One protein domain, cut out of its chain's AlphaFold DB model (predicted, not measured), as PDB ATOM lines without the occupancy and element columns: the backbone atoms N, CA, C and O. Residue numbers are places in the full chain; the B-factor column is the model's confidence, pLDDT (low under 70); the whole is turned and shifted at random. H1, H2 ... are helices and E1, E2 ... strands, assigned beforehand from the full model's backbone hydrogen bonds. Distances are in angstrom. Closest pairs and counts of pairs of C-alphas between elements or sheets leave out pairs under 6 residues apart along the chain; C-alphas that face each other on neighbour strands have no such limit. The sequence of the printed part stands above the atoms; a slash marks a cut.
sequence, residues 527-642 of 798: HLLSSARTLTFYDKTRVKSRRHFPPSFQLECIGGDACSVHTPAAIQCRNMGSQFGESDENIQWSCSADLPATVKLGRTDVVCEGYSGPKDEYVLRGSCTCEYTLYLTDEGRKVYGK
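This is residues 527 to 642 of the 798 residues of the protein "Store-operated calcium entry-associated regulatory factor" of Saitoella complicata (strain BCRC 22490 / CBS 7301 / JCM 7358 / NBRC 10748 / NRRL Y-17804) (UniProt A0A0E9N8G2). Two small sheets of three strands, E1 E3 E4 and E2 E7 E5, face each other as a flat sandwich with their strands crossed; the short strand E6 and the small helix H1 are at opposite ends of its long axis. The 116 printed residues hold seven named strands, E1 to E7, then one named helix, H1; the class is mostly strand, with under half of the residues in named elements. The order E1 E3 E4 is antiparallel, E2 E7 E5 mixed. The whole is compact, with a radius of gyration of the C-alphas of 15.5 A and spans of 49 by 37 by 18 A.

E1 is residues 534 to 538, from C-alpha 534 at (30.872, 323.269, 31.678); E3 is 570 to 578, 24.4 A, and E4 587 to 596, 28.6 A. E2 is 555 to 559, E7 625 to 632, 22.8 A, and E5 599 to 608, 26.3 A, which bends by 55 degrees at residue 603. E6 is 618 to 620, and H1, 636 to 639, ends at C-alpha 639 (61.151, 330.027, 17.611).

E3 is antiparallel to E1, N 535 to O 573 at 2.8 A, and forms a hairpin with E4, N 574 to O 590 at 2.8 A. E7 is parallel to E2, N 558 to O 628 at 2.8 A, and antiparallel to E5, N 602 to O 629 at 2.8 A. The sheets' strands stand at 59 degrees; the closest C-alphas of E4 and E5, Cys 591 and Thr 604, are 6.4 A apart. E6 pairs with no named strand, but residues 618 to 619 pair antiparallel with 527 to 528. H1 only grazes the sheet E2 E7 E5; it is too short for an O i to N i+4 pair, and its one O i to N i+3 pair is not within range.

The farthest C-alphas, Ser 612 and Lys 642, are 48.9 A apart. The printed part has no cut; the link E1 to E2 is long. pLDDT is under 70 at residues 546 to 550, 579 to 586, 613 to 617 and 641 to 642.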
ATOM      1  N   HIS A 527      23.842 329.962  41.902       80.12
ATOM      2  CA  HIS A 527      24.049 328.670  41.233       80.12
ATOM      3  C   HIS A 527      24.884 327.728  42.108       80.12
ATOM      4  O   HIS A 527      25.799 328.180  42.791       80.12
ATOM      5  N   LEU A 528      24.587 326.429  42.102       81.31
ATOM      6  CA  LEU A 528      25.392 325.426  42.805       81.31
ATOM      7  C   LEU A 528      26.640 325.115  41.966       81.31
ATOM      8  O   LEU A 528      26.514 324.928  40.757       81.31
ATOM      9  N   LEU A 529      27.847 325.087  42.541       76.81
ATOM     10  CA  LEU A 529      29.036 324.889  41.696       76.81
ATOM     11  C   LEU A 529      29.113 323.457  41.137       76.81
ATOM     12  O   LEU A 529      29.444 323.274  39.968       76.81
ATOM     13  N   SER A 530      28.705 322.458  41.922       76.00
ATOM     14  CA  SER A 530      28.670 321.045  41.514       76.00
ATOM     15  C   SER A 530      27.660 320.741  40.400       76.00
ATOM     16  O   SER A 530      27.839 319.757  39.686       76.00
ATOM     17  N   SER A 531      26.648 321.593  40.177       79.19
ATOM     18  CA  SER A 531      25.704 321.442  39.058       79.19
ATOM     19  C   SER A 531      26.149 322.133  37.762       79.19
ATOM     20  O   SER A 531      25.467 322.007  36.745       79.19
ATOM     21  N   ALA A 532      27.266 322.869  37.757       78.50
ATOM     22  CA  ALA A 532      27.821 323.456  36.538       78.50
ATOM     23  C   ALA A 532      28.571 322.377  35.738       78.50
ATOM     24  O   ALA A 532      29.635 321.931  36.158       78.50
ATOM     25  N   ARG A 533      28.017 321.943  34.595       82.56
ATOM     26  CA  ARG A 533      28.629 320.910  33.730       82.56
ATOM     27  C   ARG A 533      29.895 321.411  33.018       82.56
ATOM     28  O   ARG A 533      30.893 320.696  32.962       82.56
ATOM     29  N   THR A 534      29.837 322.639  32.508       86.44
ATOM     30  CA  THR A 534      30.872 323.269  31.678       86.44
ATOM     31  C   THR A 534      30.894 324.774  31.954       86.44
ATOM     32  O   THR A 534      29.844 325.367  32.211       86.44
ATOM     33  N   LEU A 535      32.072 325.394  31.903       87.69
ATOM     34  CA  LEU A 535      32.285 326.837  32.006       87.69
ATOM     35  C   LEU A 535      33.236 327.286  30.887       87.69
ATOM     36  O   LEU A 535      34.365 326.806  30.818       87.69
ATOM     37  N   THR A 536      32.794 328.211  30.035       88.69
ATOM     38  CA  THR A 536      33.638 328.839  29.005       88.69
ATOM     39  C   THR A 536      34.074 330.224  29.472       88.69
ATOM     40  O   THR A 536      33.260 330.997  29.981       88.69
ATOM     41  N   PHE A 537      35.355 330.529  29.295       90.50
ATOM     42  CA  PHE A 537      36.000 331.773  29.699       90.50
ATOM     43  C   PHE A 537      36.630 332.430  28.473       90.50
ATOM     44  O   PHE A 537      37.372 331.766  27.751       90.50
ATOM     45  N   TYR A 538      36.366 333.716  28.252       87.31
ATOM     46  CA  TYR A 538      36.819 334.454  27.070       87.31
ATOM     47  C   TYR A 538      37.863 335.515  27.428       87.31
ATOM     48  O   TYR A 538      37.795 336.140  28.494       87.31
ATOM     49  N   ASP A 539      38.813 335.760  26.527       84.81
ATOM     50  CA  ASP A 539      39.806 336.823  26.694       84.81
ATOM     51  C   ASP A 539      39.146 338.214  26.779       84.81
ATOM     52  O   ASP A 539      38.037 338.434  26.286       84.81
ATOM     53  N   LYS A 540      39.810 339.154  27.468       78.81
ATOM     54  CA  LYS A 540      39.399 340.554  27.730       78.81
ATOM     55  C   LYS A 540      38.030 340.739  28.418       78.81
ATOM     56  O   LYS A 540      37.716 341.843  28.869       78.81
ATOM     57  N   THR A 541      37.244 339.681  28.589       84.19
ATOM     58  CA  THR A 541      35.923 339.689  29.224       84.19
ATOM     59  C   THR A 541      36.065 339.738  30.744       84.19
ATOM     60  O   THR A 541      36.917 339.060  31.315       84.19
ATOM     61  N   ARG A 542      35.245 340.542  31.432       85.00
ATOM     62  CA  ARG A 542      35.281 340.681  32.903       85.00
ATOM     63  C   ARG A 542      34.216 339.841  33.598       85.00
ATOM     64  O   ARG A 542      33.103 339.699  33.099       85.00
ATOM     65  N   VAL A 543      34.545 339.338  34.787       85.25
ATOM     66  CA  VAL A 543      33.603 338.603  35.642       85.25
ATOM     67  C   VAL A 543      32.593 339.538  36.311       85.25
ATOM     68  O   VAL A 543      32.866 340.717  36.554       85.25
ATOM     69  N   LYS A 544      31.434 339.001  36.695       81.62
ATOM     70  CA  LYS A 544      30.535 339.654  37.652       81.62
ATOM     71  C   LYS A 544      31.067 339.434  39.069       81.62
ATOM     72  O   LYS A 544      30.988 338.320  39.571       81.62
ATOM     73  N   SER A 545      31.547 340.479  39.740       75.38
ATOM     74  CA  SER A 545      31.884 340.417  41.173       75.38
ATOM     75  C   SER A 545      30.927 341.265  42.008       75.38
ATOM     76  O   SER A 545      30.502 342.338  41.577       75.38
ATOM     77  N   ARG A 546      30.608 340.797  43.222       67.75
ATOM     78  CA  ARG A 546      29.902 341.583  44.251       67.75
ATOM     79  C   ARG A 546      30.856 342.163  45.305       67.75
ATOM     80  O   ARG A 546      30.433 343.016  46.083       67.75
ATOM     81  N   ARG A 547      32.119 341.714  45.345       66.19
ATOM     82  CA  ARG A 547      33.106 342.065  46.390       66.19
ATOM     83  C   ARG A 547      34.335 342.834  45.894       66.19
ATOM     84  O   ARG A 547      34.964 343.505  46.704       66.19
ATOM     85  N   HIS A 548      34.680 342.758  44.607       58.84
ATOM     86  CA  HIS A 548      35.854 343.426  44.031       58.84
ATOM     87  C   HIS A 548      35.468 344.480  42.986       58.84
ATOM     88  O   HIS A 548      34.622 344.244  42.125       58.84
ATOM     89  N   PHE A 549      36.144 345.631  43.031       57.00
ATOM     90  CA  PHE A 549      36.059 346.669  42.008       57.00
ATOM     91  C   PHE A 549      37.459 347.250  41.718       57.00
ATOM     92  O   PHE A 549      38.113 347.697  42.663       57.00
ATOM     93  N   PRO A 550      37.922 347.284  40.452       63.00
ATOM     94  CA  PRO A 550      37.275 346.708  39.269       63.00
ATOM     95  C   PRO A 550      37.196 345.164  39.340       63.00
ATOM     96  O   PRO A 550      38.004 344.550  40.037       63.00
ATOM     97  N   PRO A 551      36.246 344.520  38.635       74.62
ATOM     98  CA  PRO A 551      36.218 343.062  38.516       74.62
ATOM     99  C   PRO A 551      37.412 342.532  37.705       74.62
ATOM    100  O   PRO A 551      37.877 343.209  36.784       74.62
ATOM    101  N   SER A 552      37.878 341.320  38.025       78.50
ATOM    102  CA  SER A 552      38.928 340.618  37.270       78.50
ATOM    103  C   SER A 552      38.443 340.155  35.890       78.50
ATOM    104  O   SER A 552      37.247 340.176  35.582       78.50
ATOM    105  N   PHE A 553      39.387 339.743  35.046       87.44
ATOM    106  CA  PHE A 553      39.088 339.104  33.768       87.44
ATOM    107  C   PHE A 553      38.639 337.647  33.963       87.44
ATOM    108  O   PHE A 553      38.857 337.054  35.020       87.44
ATOM    109  N   GLN A 554      37.971 337.077  32.961       88.50
ATOM    110  CA  GLN A 554      37.595 335.661  32.930       88.50
ATOM    111  C   GLN A 554      38.802 334.745  32.704       88.50
ATOM    112  O   GLN A 554      38.778 333.611  33.167       88.50
ATOM    113  N   LEU A 555      39.850 335.236  32.041       90.94
ATOM    114  CA  LEU A 555      41.110 334.538  31.802       90.94
ATOM    115  C   LEU A 555      42.262 335.284  32.490       90.94
ATOM    116  O   LEU A 555      42.422 336.486  32.287       90.94
ATOM    117  N   GLU A 556      43.076 334.576  33.278       89.19
ATOM    118  CA  GLU A 556      44.260 335.132  33.949       89.19
ATOM    119  C   GLU A 556      45.459 334.165  33.843       89.19
ATOM    120  O   GLU A 556      45.426 333.055  34.374       89.19
ATOM    121  N   CYS A 557      46.519 334.562  33.121       89.12
ATOM    122  CA  CYS A 557      47.704 333.720  32.887       89.12
ATOM    123  C   CYS A 557      48.682 333.855  34.068       89.12
ATOM    124  O   CYS A 557      49.446 334.817  34.148       89.12
ATOM    125  N   ILE A 558      48.643 332.904  35.003       88.06
ATOM    126  CA  ILE A 558      49.357 332.962  36.290       88.06
ATOM    127  C   ILE A 558      50.815 332.465  36.235       88.06
ATOM    128  O   ILE A 558      51.534 332.573  37.229       88.06
ATOM    129  N   GLY A 559      51.289 331.933  35.101       82.19
ATOM    130  CA  GLY A 559      52.698 331.557  34.932       82.19
ATOM    131  C   GLY A 559      53.015 330.612  33.767       82.19
ATOM    132  O   GLY A 559      52.136 330.159  33.040       82.19
ATOM    133  N   GLY A 560      54.303 330.295  33.618       83.75
ATOM    134  CA  GLY A 560      54.853 329.523  32.493       83.75
ATOM    135  C   GLY A 560      55.666 330.394  31.525       83.75
ATOM    136  O   GLY A 560      55.708 331.615  31.670       83.75
ATOM    137  N   ASP A 561      56.369 329.772  30.572       84.06
ATOM    138  CA  ASP A 561      57.303 330.454  29.659       84.06
ATOM    139  C   ASP A 561      56.651 331.024  28.380       84.06
ATOM    140  O   ASP A 561      57.348 331.646  27.579       84.06
ATOM    141  N   ALA A 562      55.327 330.885  28.211       85.62
ATOM    142  CA  ALA A 562      54.593 331.387  27.039       85.62
ATOM    143  C   ALA A 562      53.511 332.459  27.317       85.62
ATOM    144  O   ALA A 562      53.018 333.050  26.356       85.62
ATOM    145  N   CYS A 563      53.176 332.788  28.578       84.69
ATOM    146  CA  CYS A 563      52.149 333.807  28.909       84.69
ATOM    147  C   CYS A 563      52.416 335.213  28.322       84.69
ATOM    148  O   CYS A 563      51.505 336.029  28.244       84.69
ATOM    149  N   SER A 564      53.661 335.529  27.947       79.62
ATOM    150  CA  SER A 564      54.056 336.802  27.320       79.62
ATOM    151  C   SER A 564      54.128 336.749  25.787       79.62
ATOM    152  O   SER A 564      54.490 337.742  25.159       79.62
ATOM    153  N   VAL A 565      53.828 335.591  25.191       80.00
ATOM    154  CA  VAL A 565      53.968 335.308  23.753       80.00
ATOM    155  C   VAL A 565      52.611 335.036  23.102       80.00
ATOM    156  O   VAL A 565      52.408 335.406  21.949       80.00
ATOM    157  N   HIS A 566      51.682 334.412  23.830       84.81
ATOM    158  CA  HIS A 566      50.345 334.085  23.341       84.81
ATOM    159  C   HIS A 566      49.319 334.091  24.484       84.81
ATOM    160  O   HIS A 566      49.664 333.826  25.635       84.81
ATOM    161  N   THR A 567      48.055 334.352  24.152       86.12
ATOM    162  CA  THR A 567      46.894 334.279  25.051       86.12
ATOM    163  C   THR A 567      45.727 333.644  24.283       86.12
ATOM    164  O   THR A 567      45.347 334.213  23.257       86.12
ATOM    165  N   PRO A 568      45.156 332.507  24.727       88.31
ATOM    166  CA  PRO A 568      44.033 331.871  24.039       88.31
ATOM    167  C   PRO A 568      42.800 332.781  24.026       88.31
ATOM    168  O   PRO A 568      42.494 333.428  25.028       88.31
ATOM    169  N   ALA A 569      42.070 332.794  22.909       87.31
ATOM    170  CA  ALA A 569      40.845 333.585  22.761       87.31
ATOM    171  C   ALA A 569      39.723 333.112  23.707       87.31
ATOM    172  O   ALA A 569      38.973 333.928  24.247       87.31
ATOM    173  N   ALA A 570      39.647 331.799  23.946       90.44
ATOM    174  CA  ALA A 570      38.777 331.187  24.940       90.44
ATOM    175  C   ALA A 570      39.433 329.949  25.578       90.44
ATOM    176  O   ALA A 570      40.295 329.309  24.978       90.44
ATOM    177  N   ILE A 571      38.991 329.595  26.786       91.06
ATOM    178  CA  ILE A 571      39.267 328.307  27.438       91.06
ATOM    179  C   ILE A 571      37.927 327.716  27.892       91.06
ATOM    180  O   ILE A 571      37.145 328.404  28.552       91.06
ATOM    181  N   GLN A 572      37.659 326.448  27.576       92.00
ATOM    182  CA  GLN A 572      36.467 325.730  28.036       92.00
ATOM    183  C   GLN A 572      36.840 324.690  29.096       92.00
ATOM    184  O   GLN A 572      37.567 323.744  28.812       92.00
ATOM    185  N   CYS A 573      36.310 324.839  30.310       90.12
ATOM    186  CA  CYS A 573      36.509 323.918  31.428       90.12
ATOM    187  C   CYS A 573      35.283 323.027  31.654       90.12
ATOM    188  O   CYS A 573      34.185 323.522  31.912       90.12
ATOM    189  N   ARG A 574      35.478 321.706  31.629       88.00
ATOM    190  CA  ARG A 574      34.470 320.679  31.921       88.00
ATOM    191  C   ARG A 574      34.625 320.162  33.354       88.00
ATOM    192  O   ARG A 574      35.741 319.912  33.807       88.00
ATOM    193  N   ASN A 575      33.508 320.007  34.061       86.56
ATOM    194  CA  ASN A 575      33.454 319.510  35.435       86.56
ATOM    195  C   ASN A 575      33.676 317.986  35.465       86.56
ATOM    196  O   ASN A 575      32.934 317.232  34.832       86.56
ATOM    197  N   MET A 576      34.691 317.547  36.214       81.00
ATOM    198  CA  MET A 576      35.111 316.145  36.334       81.00
ATOM    199  C   MET A 576      34.678 315.488  37.661       81.00
ATOM    200  O   MET A 576      34.998 314.325  37.895       81.00
ATOM    201  N   GLY A 577      33.929 316.202  38.508       77.69
ATOM    202  CA  GLY A 577      33.462 315.746  39.821       77.69
ATOM    203  C   GLY A 577      34.416 316.050  40.986       77.69
ATOM    204  O   GLY A 577      35.480 316.647  40.812       77.69
ATOM    205  N   SER A 578      34.003 315.654  42.193       74.62
ATOM    206  CA  SER A 578      34.795 315.694  43.430       74.62
ATOM    207  C   SER A 578      35.686 314.447  43.567       74.62
ATOM    208  O   SER A 578      35.355 313.367  43.070       74.62
ATOM    209  N   GLN A 579      36.842 314.574  44.230       63.72
ATOM    210  CA  GLN A 579      37.738 313.434  44.458       63.72
ATOM    211  C   GLN A 579      37.196 312.513  45.568       63.72
ATOM    212  O   GLN A 579      36.672 312.973  46.583       63.72
ATOM    213  N   PHE A 580      37.335 311.194  45.389       49.97
ATOM    214  CA  PHE A 580      36.794 310.189  46.310       49.97
ATOM    215  C   PHE A 580      37.338 310.355  47.742       49.97
ATOM    216  O   PHE A 580      38.497 310.043  48.014       49.97
ATOM    217  N   GLY A 581      36.473 310.796  48.659       57.06
ATOM    218  CA  GLY A 581      36.791 311.004  50.076       57.06
ATOM    219  C   GLY A 581      36.867 312.471  50.513       57.06
ATOM    220  O   GLY A 581      36.923 312.723  51.716       57.06
ATOM    221  N   GLU A 582      36.821 313.426  49.581       55.47
ATOM    222  CA  GLU A 582      36.648 314.851  49.888       55.47
ATOM    223  C   GLU A 582      35.167 315.271  49.826       55.47
ATOM    224  O   GLU A 582      34.307 314.514  49.375       55.47
ATOM    225  N   SER A 583      34.849 316.469  50.321       57.69
ATOM    226  CA  SER A 583      33.507 317.053  50.211       57.69
ATOM    227  C   SER A 583      33.232 317.584  48.800       57.69
ATOM    228  O   SER A 583      34.156 317.944  48.069       57.69
ATOM    229  N   ASP A 584      31.950 317.748  48.453       59.50
ATOM    230  CA  ASP A 584      31.456 318.258  47.152       59.50
ATOM    231  C   ASP A 584      31.817 319.734  46.847       59.50
ATOM    232  O   ASP A 584      31.245 320.382  45.970       59.50
ATOM    233  N   GLU A 585      32.789 320.277  47.578       60.22
ATOM    234  CA  GLU A 585      33.335 321.623  47.445       60.22
ATOM    235  C   GLU A 585      34.546 321.680  46.495       60.22
ATOM    236  O   GLU A 585      34.758 322.709  45.849       60.22
ATOM    237  N   ASN A 586      35.307 320.581  46.390       68.56
ATOM    238  CA  ASN A 586      36.551 320.479  45.620       68.56
ATOM    239  C   ASN A 586      36.312 319.793  44.264       68.56
ATOM    240  O   ASN A 586      36.641 318.624  44.063       68.56
ATOM    241  N   ILE A 587      35.719 320.528  43.323       79.38
ATOM    242  CA  ILE A 587      35.469 320.035  41.961       79.38
ATOM    243  C   ILE A 587      36.748 320.132  41.123       79.38
ATOM    244  O   ILE A 587      37.382 321.191  41.069       79.38
ATOM    245  N   GLN A 588      37.101 319.036  40.458       83.81
ATOM    246  CA  GLN A 588      38.185 318.953  39.480       83.81
ATOM    247  C   GLN A 588      37.691 319.428  38.102       83.81
ATOM    248  O   GLN A 588      36.559 319.133  37.706       83.81
ATOM    249  N   TRP A 589      38.541 320.131  37.353       86.75
ATOM    250  CA  TRP A 589      38.226 320.670  36.028       86.75
ATOM    251  C   TRP A 589      39.240 320.203  34.978       86.75
ATOM    252  O   TRP A 589      40.452 320.241  35.192       86.75
ATOM    253  N   SER A 590      38.722 319.787  33.823       89.12
ATOM    254  CA  SER A 590      39.494 319.535  32.602       89.12
ATOM    255  C   SER A 590      39.258 320.706  31.660       89.12
ATOM    256  O   SER A 590      38.123 320.902  31.227       89.12
ATOM    257  N   CYS A 591      40.282 321.505  31.372       91.12
ATOM    258  CA  CYS A 591      40.148 322.734  30.593       91.12
ATOM    259  C   CYS A 591      40.905 322.636  29.273       91.12
ATOM    260  O   CYS A 591      42.114 322.423  29.281       91.12
ATOM    261  N   SER A 592      40.220 322.842  28.154       88.12
ATOM    262  CA  SER A 592      40.808 322.790  26.813       88.12
ATOM    263  C   SER A 592      40.788 324.171  26.157       88.12
ATOM    264  O   SER A 592      39.875 324.968  26.388       88.12
ATOM    265  N   ALA A 593      41.817 324.457  25.363       90.94
ATOM    266  CA  ALA A 593      41.926 325.659  24.548       90.94
ATOM    267  C   ALA A 593      42.702 325.357  23.267       90.94
ATOM    268  O   ALA A 593      43.701 324.631  23.300       90.94
ATOM    269  N   ASP A 594      42.276 325.951  22.159       87.06
ATOM    270  CA  ASP A 594      42.934 325.782  20.870       87.06
ATOM    271  C   ASP A 594      44.144 326.718  20.790       87.06
ATOM    272  O   ASP A 594      44.043 327.928  21.010       87.06
ATOM    273  N   LEU A 595      45.318 326.131  20.560       87.81
ATOM    274  CA  LEU A 595      46.615 326.800  20.621       87.81
ATOM    275  C   LEU A 595      47.443 326.468  19.370       87.81
ATOM    276  O   LEU A 595      47.294 325.389  18.800       87.81
ATOM    277  N   PRO A 596      48.361 327.347  18.936       85.50
ATOM    278  CA  PRO A 596      49.314 327.002  17.884       85.50
ATOM    279  C   PRO A 596      50.279 325.901  18.356       85.50
ATOM    280  O   PRO A 596      50.600 325.820  19.544       85.50
ATOM    281  N   ALA A 597      50.832 325.108  17.432       84.88
ATOM    282  CA  ALA A 597      51.823 324.055  17.722       84.88
ATOM    283  C   ALA A 597      53.051 324.515  18.554       84.88
ATOM    284  O   ALA A 597      53.735 323.710  19.190       84.88
ATOM    285  N   THR A 598      53.322 325.822  18.611       84.62
ATOM    286  CA  THR A 598      54.392 326.435  19.414       84.62
ATOM    287  C   THR A 598      54.084 326.564  20.916       84.62
ATOM    288  O   THR A 598      55.013 326.762  21.706       84.62
ATOM    289  N   VAL A 599      52.824 326.440  21.346       88.50
ATOM    290  CA  VAL A 599      52.384 326.651  22.739       88.50
ATOM    291  C   VAL A 599      51.521 325.480  23.217       88.50
ATOM    292  O   VAL A 599      50.814 324.850  22.436       88.50
ATOM    293  N   LYS A 600      51.582 325.170  24.516       89.62
ATOM    294  CA  LYS A 600      50.719 324.185  25.179       89.62
ATOM    295  C   LYS A 600      50.121 324.723  26.477       89.62
ATOM    296  O   LYS A 600      50.769 325.492  27.196       89.62
ATOM    297  N   LEU A 601      48.915 324.265  26.791       91.31
ATOM    298  CA  LEU A 601      48.223 324.569  28.039       91.31
ATOM    299  C   LEU A 601      48.833 323.759  29.201       91.31
ATOM    300  O   LEU A 601      49.314 322.639  29.016       91.31
ATOM    301  N   GLY A 602      48.892 324.364  30.387       87.56
ATOM    302  CA  GLY A 602      49.464 323.780  31.603       87.56
ATOM    303  C   GLY A 602      48.407 323.445  32.660       87.56
ATOM    304  O   GLY A 602      47.362 322.877  32.362       87.56
ATOM    305  N   ARG A 603      48.678 323.806  33.920       87.88
ATOM    306  CA  ARG A 603      47.673 323.817  34.998       87.88
ATOM    307  C   ARG A 603      46.603 324.878  34.714       87.88
ATOM    308  O   ARG A 603      46.952 325.973  34.264       87.88
ATOM    309  N   THR A 604      45.346 324.556  35.022       88.75
ATOM    310  CA  THR A 604      44.151 325.386  34.776       88.75
ATOM    311  C   THR A 604      43.158 325.277  35.941       88.75
ATOM    312  O   THR A 604      42.383 324.324  36.006       88.75
ATOM    313  N   ASP A 605      43.183 326.223  36.878       88.75
ATOM    314  CA  ASP A 605      42.289 326.238  38.045       88.75
ATOM    315  C   ASP A 605      41.082 327.160  37.822       88.75
ATOM    316  O   ASP A 605      41.217 328.268  37.300       88.75
ATOM    317  N   VAL A 606      39.903 326.743  38.289       89.94
ATOM    318  CA  VAL A 606      38.673 327.546  38.200       89.94
ATOM    319  C   VAL A 606      38.408 328.248  39.529       89.94
ATOM    320  O   VAL A 606      38.325 327.617  40.584       89.94
ATOM    321  N   VAL A 607      38.251 329.572  39.474       88.19
ATOM    322  CA  VAL A 607      38.216 330.456  40.642       88.19
ATOM    323  C   VAL A 607      36.930 331.273  40.688       88.19
ATOM    324  O   VAL A 607      36.793 332.265  39.979       88.19
ATOM    325  N   CYS A 608      35.976 330.869  41.530       87.44
ATOM    326  CA  CYS A 608      34.634 331.465  41.606       87.44
ATOM    327  C   CYS A 608      34.389 332.247  42.909       87.44
ATOM    328  O   CYS A 608      34.839 331.834  43.982       87.44
ATOM    329  N   GLU A 609      33.607 333.333  42.832       84.69
ATOM    330  CA  GLU A 609      33.138 334.070  44.014       84.69
ATOM    331  C   GLU A 609      31.946 333.334  44.656       84.69
ATOM    332  O   GLU A 609      30.906 333.113  44.021       84.69
ATOM    333  N   GLY A 610      32.077 332.974  45.936       80.06
ATOM    334  CA  GLY A 610      30.972 332.383  46.702       80.06
ATOM    335  C   GLY A 610      29.785 333.348  46.823       80.06
ATOM    336  O   GLY A 610      29.965 334.565  46.899       80.06
ATOM    337  N   TYR A 611      28.549 332.842  46.852       77.81
ATOM    338  CA  TYR A 611      27.348 333.683  46.780       77.81
ATOM    339  C   TYR A 611      27.149 334.535  48.046       77.81
ATOM    340  O   TYR A 611      26.982 335.754  47.965       77.81
ATOM    341  N   SER A 612      27.222 333.915  49.229       71.12
ATOM    342  CA  SER A 612      27.104 334.593  50.531       71.12
ATOM    343  C   SER A 612      28.481 334.856  51.154       71.12
ATOM    344  O   SER A 612      28.752 335.968  51.613       71.12
ATOM    345  N   GLY A 613      29.408 333.897  51.069       67.44
ATOM    346  CA  GLY A 613      30.801 334.047  51.507       67.44
ATOM    347  C   GLY A 613      31.736 332.977  50.926       67.44
ATOM    348  O   GLY A 613      31.258 332.088  50.226       67.44
ATOM    349  N   PRO A 614      33.049 333.008  51.240       60.56
ATOM    350  CA  PRO A 614      34.061 332.147  50.599       60.56
ATOM    351  C   PRO A 614      33.934 330.637  50.880       60.56
ATOM    352  O   PRO A 614      34.674 329.830  50.324       60.56
ATOM    353  N   LYS A 615      33.015 330.246  51.772       61.53
ATOM    354  CA  LYS A 615      32.669 328.854  52.109       61.53
ATOM    355  C   LYS A 615      31.184 328.541  51.866       61.53
ATOM    356  O   LYS A 615      30.599 327.736  52.575       61.53
ATOM    357  N   ASP A 616      30.559 329.251  50.930       69.56
ATOM    358  CA  ASP A 616      29.219 328.932  50.431       69.56
ATOM    359  C   ASP A 616      29.349 327.885  49.308       69.56
ATOM    360  O   ASP A 616      30.196 328.027  48.425       69.56
ATOM    361  N   GLU A 617      28.521 326.843  49.347       67.50
ATOM    362  CA  GLU A 617      28.437 325.784  48.323       67.50
ATOM    363  C   GLU A 617      27.979 326.341  46.960       67.50
ATOM    364  O   GLU A 617      28.263 325.802  45.886       67.50
ATOM    365  N   TYR A 618      27.280 327.474  47.016       79.75
ATOM    366  CA  TYR A 618      26.764 328.189  45.868       79.75
ATOM    367  C   TYR A 618      27.666 329.362  45.486       79.75
ATOM    368  O   TYR A 618      28.141 330.115  46.336       79.75
ATOM    369  N   VAL A 619      27.800 329.583  44.183       84.06
ATOM    370  CA  VAL A 619      28.562 330.672  43.566       84.06
ATOM    371  C   VAL A 619      27.638 331.698  42.909       84.06
ATOM    372  O   VAL A 619      26.467 331.434  42.618       84.06
ATOM    373  N   LEU A 620      28.171 332.893  42.664       82.06
ATOM    374  CA  LEU A 620      27.494 333.920  41.875       82.06
ATOM    375  C   LEU A 620      27.593 333.598  40.371       82.06
ATOM    376  O   LEU A 620      28.696 333.434  39.843       82.06
ATOM    377  N   ARG A 621      26.457 333.533  39.660       80.38
ATOM    378  CA  ARG A 621      26.415 333.225  38.215       80.38
ATOM    379  C   ARG A 621      27.245 334.235  37.407       80.38
ATOM    380  O   ARG A 621      26.898 335.413  37.344       80.38
ATOM    381  N   GLY A 622      28.308 333.760  36.753       81.38
ATOM    382  CA  GLY A 622      29.227 334.585  35.953       81.38
ATOM    383  C   GLY A 622      30.359 335.261  36.743       81.38
ATOM    384  O   GLY A 622      30.943 336.219  36.244       81.38
ATOM    385  N   SER A 623      30.653 334.799  37.964       87.25
ATOM    386  CA  SER A 623      31.743 335.322  38.814       87.25
ATOM    387  C   SER A 623      33.079 334.582  38.709       87.25
ATOM    388  O   SER A 623      34.039 334.973  39.369       87.25
ATOM    389  N   CYS A 624      33.141 333.508  37.922       89.31
ATOM    390  CA  CYS A 624      34.320 332.656  37.833       89.31
ATOM    391  C   CYS A 624      35.381 333.224  36.874       89.31
ATOM    392  O   CYS A 624      35.051 333.651  35.768       89.31
ATOM    393  N   THR A 625      36.645 333.151  37.287       90.19
ATOM    394  CA  THR A 625      37.864 333.336  36.482       90.19
ATOM    395  C   THR A 625      38.541 331.970  36.299       90.19
ATOM    396  O   THR A 625      38.478 331.138  37.199       90.19
ATOM    397  N   CYS A 626      39.207 331.728  35.171       92.06
ATOM    398  CA  CYS A 626      40.141 330.619  34.983       92.06
ATOM    399  C   CYS A 626      41.580 331.139  35.128       92.06
ATOM    400  O   CYS A 626      42.033 331.972  34.337       92.06
ATOM    401  N   GLU A 627      42.284 330.661  36.155       92.06
ATOM    402  CA  GLU A 627      43.719 330.882  36.352       92.06
ATOM    403  C   GLU A 627      44.490 329.780  35.610       92.06
ATOM    404  O   GLU A 627      44.454 328.614  36.008       92.06
ATOM    405  N   TYR A 628      45.194 330.127  34.532       92.19
ATOM    406  CA  TYR A 628      45.864 329.158  33.659       92.19
ATOM    407  C   TYR A 628      47.365 329.413  33.519       92.19
ATOM    408  O   TYR A 628      47.876 330.491  33.814       92.19
ATOM    409  N   THR A 629      48.093 328.399  33.057       89.81
ATOM    410  CA  THR A 629      49.526 328.488  32.746       89.81
ATOM    411  C   THR A 629      49.783 328.079  31.299       89.81
ATOM    412  O   THR A 629      49.128 327.167  30.793       89.81
ATOM    413  N   LEU A 630      50.733 328.738  30.630       91.94
ATOM    414  CA  LEU A 630      51.122 328.430  29.248       91.94
ATOM    415  C   LEU A 630      52.613 328.132  29.153       91.94
ATOM    416  O   LEU A 630      53.444 328.912  29.628       91.94
ATOM    417  N   TYR A 631      52.946 327.046  28.461       88.81
ATOM    418  CA  TYR A 631      54.326 326.634  28.225       88.81
ATOM    419  C   TYR A 631      54.664 326.598  26.737       88.81
ATOM    420  O   TYR A 631      53.825 326.249  25.907       88.81
ATOM    421  N   LEU A 632      55.918 326.888  26.399       88.25
ATOM    422  CA  LEU A 632      56.434 326.668  25.050       88.25
ATOM    423  C   LEU A 632      56.590 325.162  24.781       88.25
ATOM    424  O   LEU A 632      57.082 324.403  25.627       88.25
ATOM    425  N   THR A 633      56.202 324.726  23.582       86.62
ATOM    426  CA  THR A 633      56.584 323.406  23.057       86.62
ATOM    427  C   THR A 633      58.052 323.418  22.626       86.62
ATOM    428  O   THR A 633      58.697 324.469  22.590       86.62
ATOM    429  N   ASP A 634      58.620 322.266  22.267       82.56
ATOM    430  CA  ASP A 634      60.000 322.228  21.761       82.56
ATOM    431  C   ASP A 634      60.154 322.891  20.380       82.56
ATOM    432  O   ASP A 634      61.267 323.216  19.971       82.56
ATOM    433  N   GLU A 635      59.050 323.189  19.692       81.06
ATOM    434  CA  GLU A 635      59.013 324.076  18.525       81.06
ATOM    435  C   GLU A 635      58.940 325.544  18.948       81.06
ATOM    436  O   GLU A 635      59.765 326.350  18.515       81.06
ATOM    437  N   GLY A 636      58.068 325.874  19.908       79.31
ATOM    438  CA  GLY A 636      58.042 327.192  20.546       79.31
ATOM    439  C   GLY A 636      59.397 327.610  21.124       79.31
ATOM    440  O   GLY A 636      59.773 328.776  21.040       79.31
ATOM    441  N   ARG A 637      60.202 326.671  21.627       81.88
ATOM    442  CA  ARG A 637      61.576 326.936  22.090       81.88
ATOM    443  C   ARG A 637      62.586 327.149  20.959       81.88
ATOM    444  O   ARG A 637      63.552 327.879  21.168       81.88
ATOM    445  N   LYS A 638      62.379 326.587  19.763       78.81
ATOM    446  CA  LYS A 638      63.206 326.899  18.579       78.81
ATOM    447  C   LYS A 638      62.917 328.316  18.067       78.81
ATOM    448  O   LYS A 638      63.857 329.027  17.711       78.81
ATOM    449  N   VAL A 639      61.640 328.714  18.074       78.38
ATOM    450  CA  VAL A 639      61.151 330.027  17.611       78.38
ATOM    451  C   VAL A 639      61.430 331.129  18.642       78.38
ATOM    452  O   VAL A 639      62.188 332.060  18.376       78.38
ATOM    453  N   TYR A 640      60.870 331.009  19.847       75.06
ATOM    454  CA  TYR A 640      60.901 332.038  20.892       75.06
ATOM    455  C   TYR A 640      62.020 331.833  21.924       75.06
ATOM    456  O   TYR A 640      62.510 332.803  22.499       75.06
ATOM    457  N   GLY A 641      62.491 330.597  22.136       59.59
ATOM    458  CA  GLY A 641      63.499 330.269  23.160       59.59
ATOM    459  C   GLY A 641      64.898 330.860  22.928       59.59
ATOM    460  O   GLY A 641      65.711 330.891  23.850       59.59
ATOM    461  N   LYS A 642      65.176 331.426  21.744       51.03
ATOM    462  CA  LYS A 642      66.359 332.284  21.518       51.03
ATOM    463  C   LYS A 642      66.263 333.650  22.217       51.03
ATOM    464  O   LYS A 642      67.264 334.355  22.298       51.03
TER     465      LYS A 642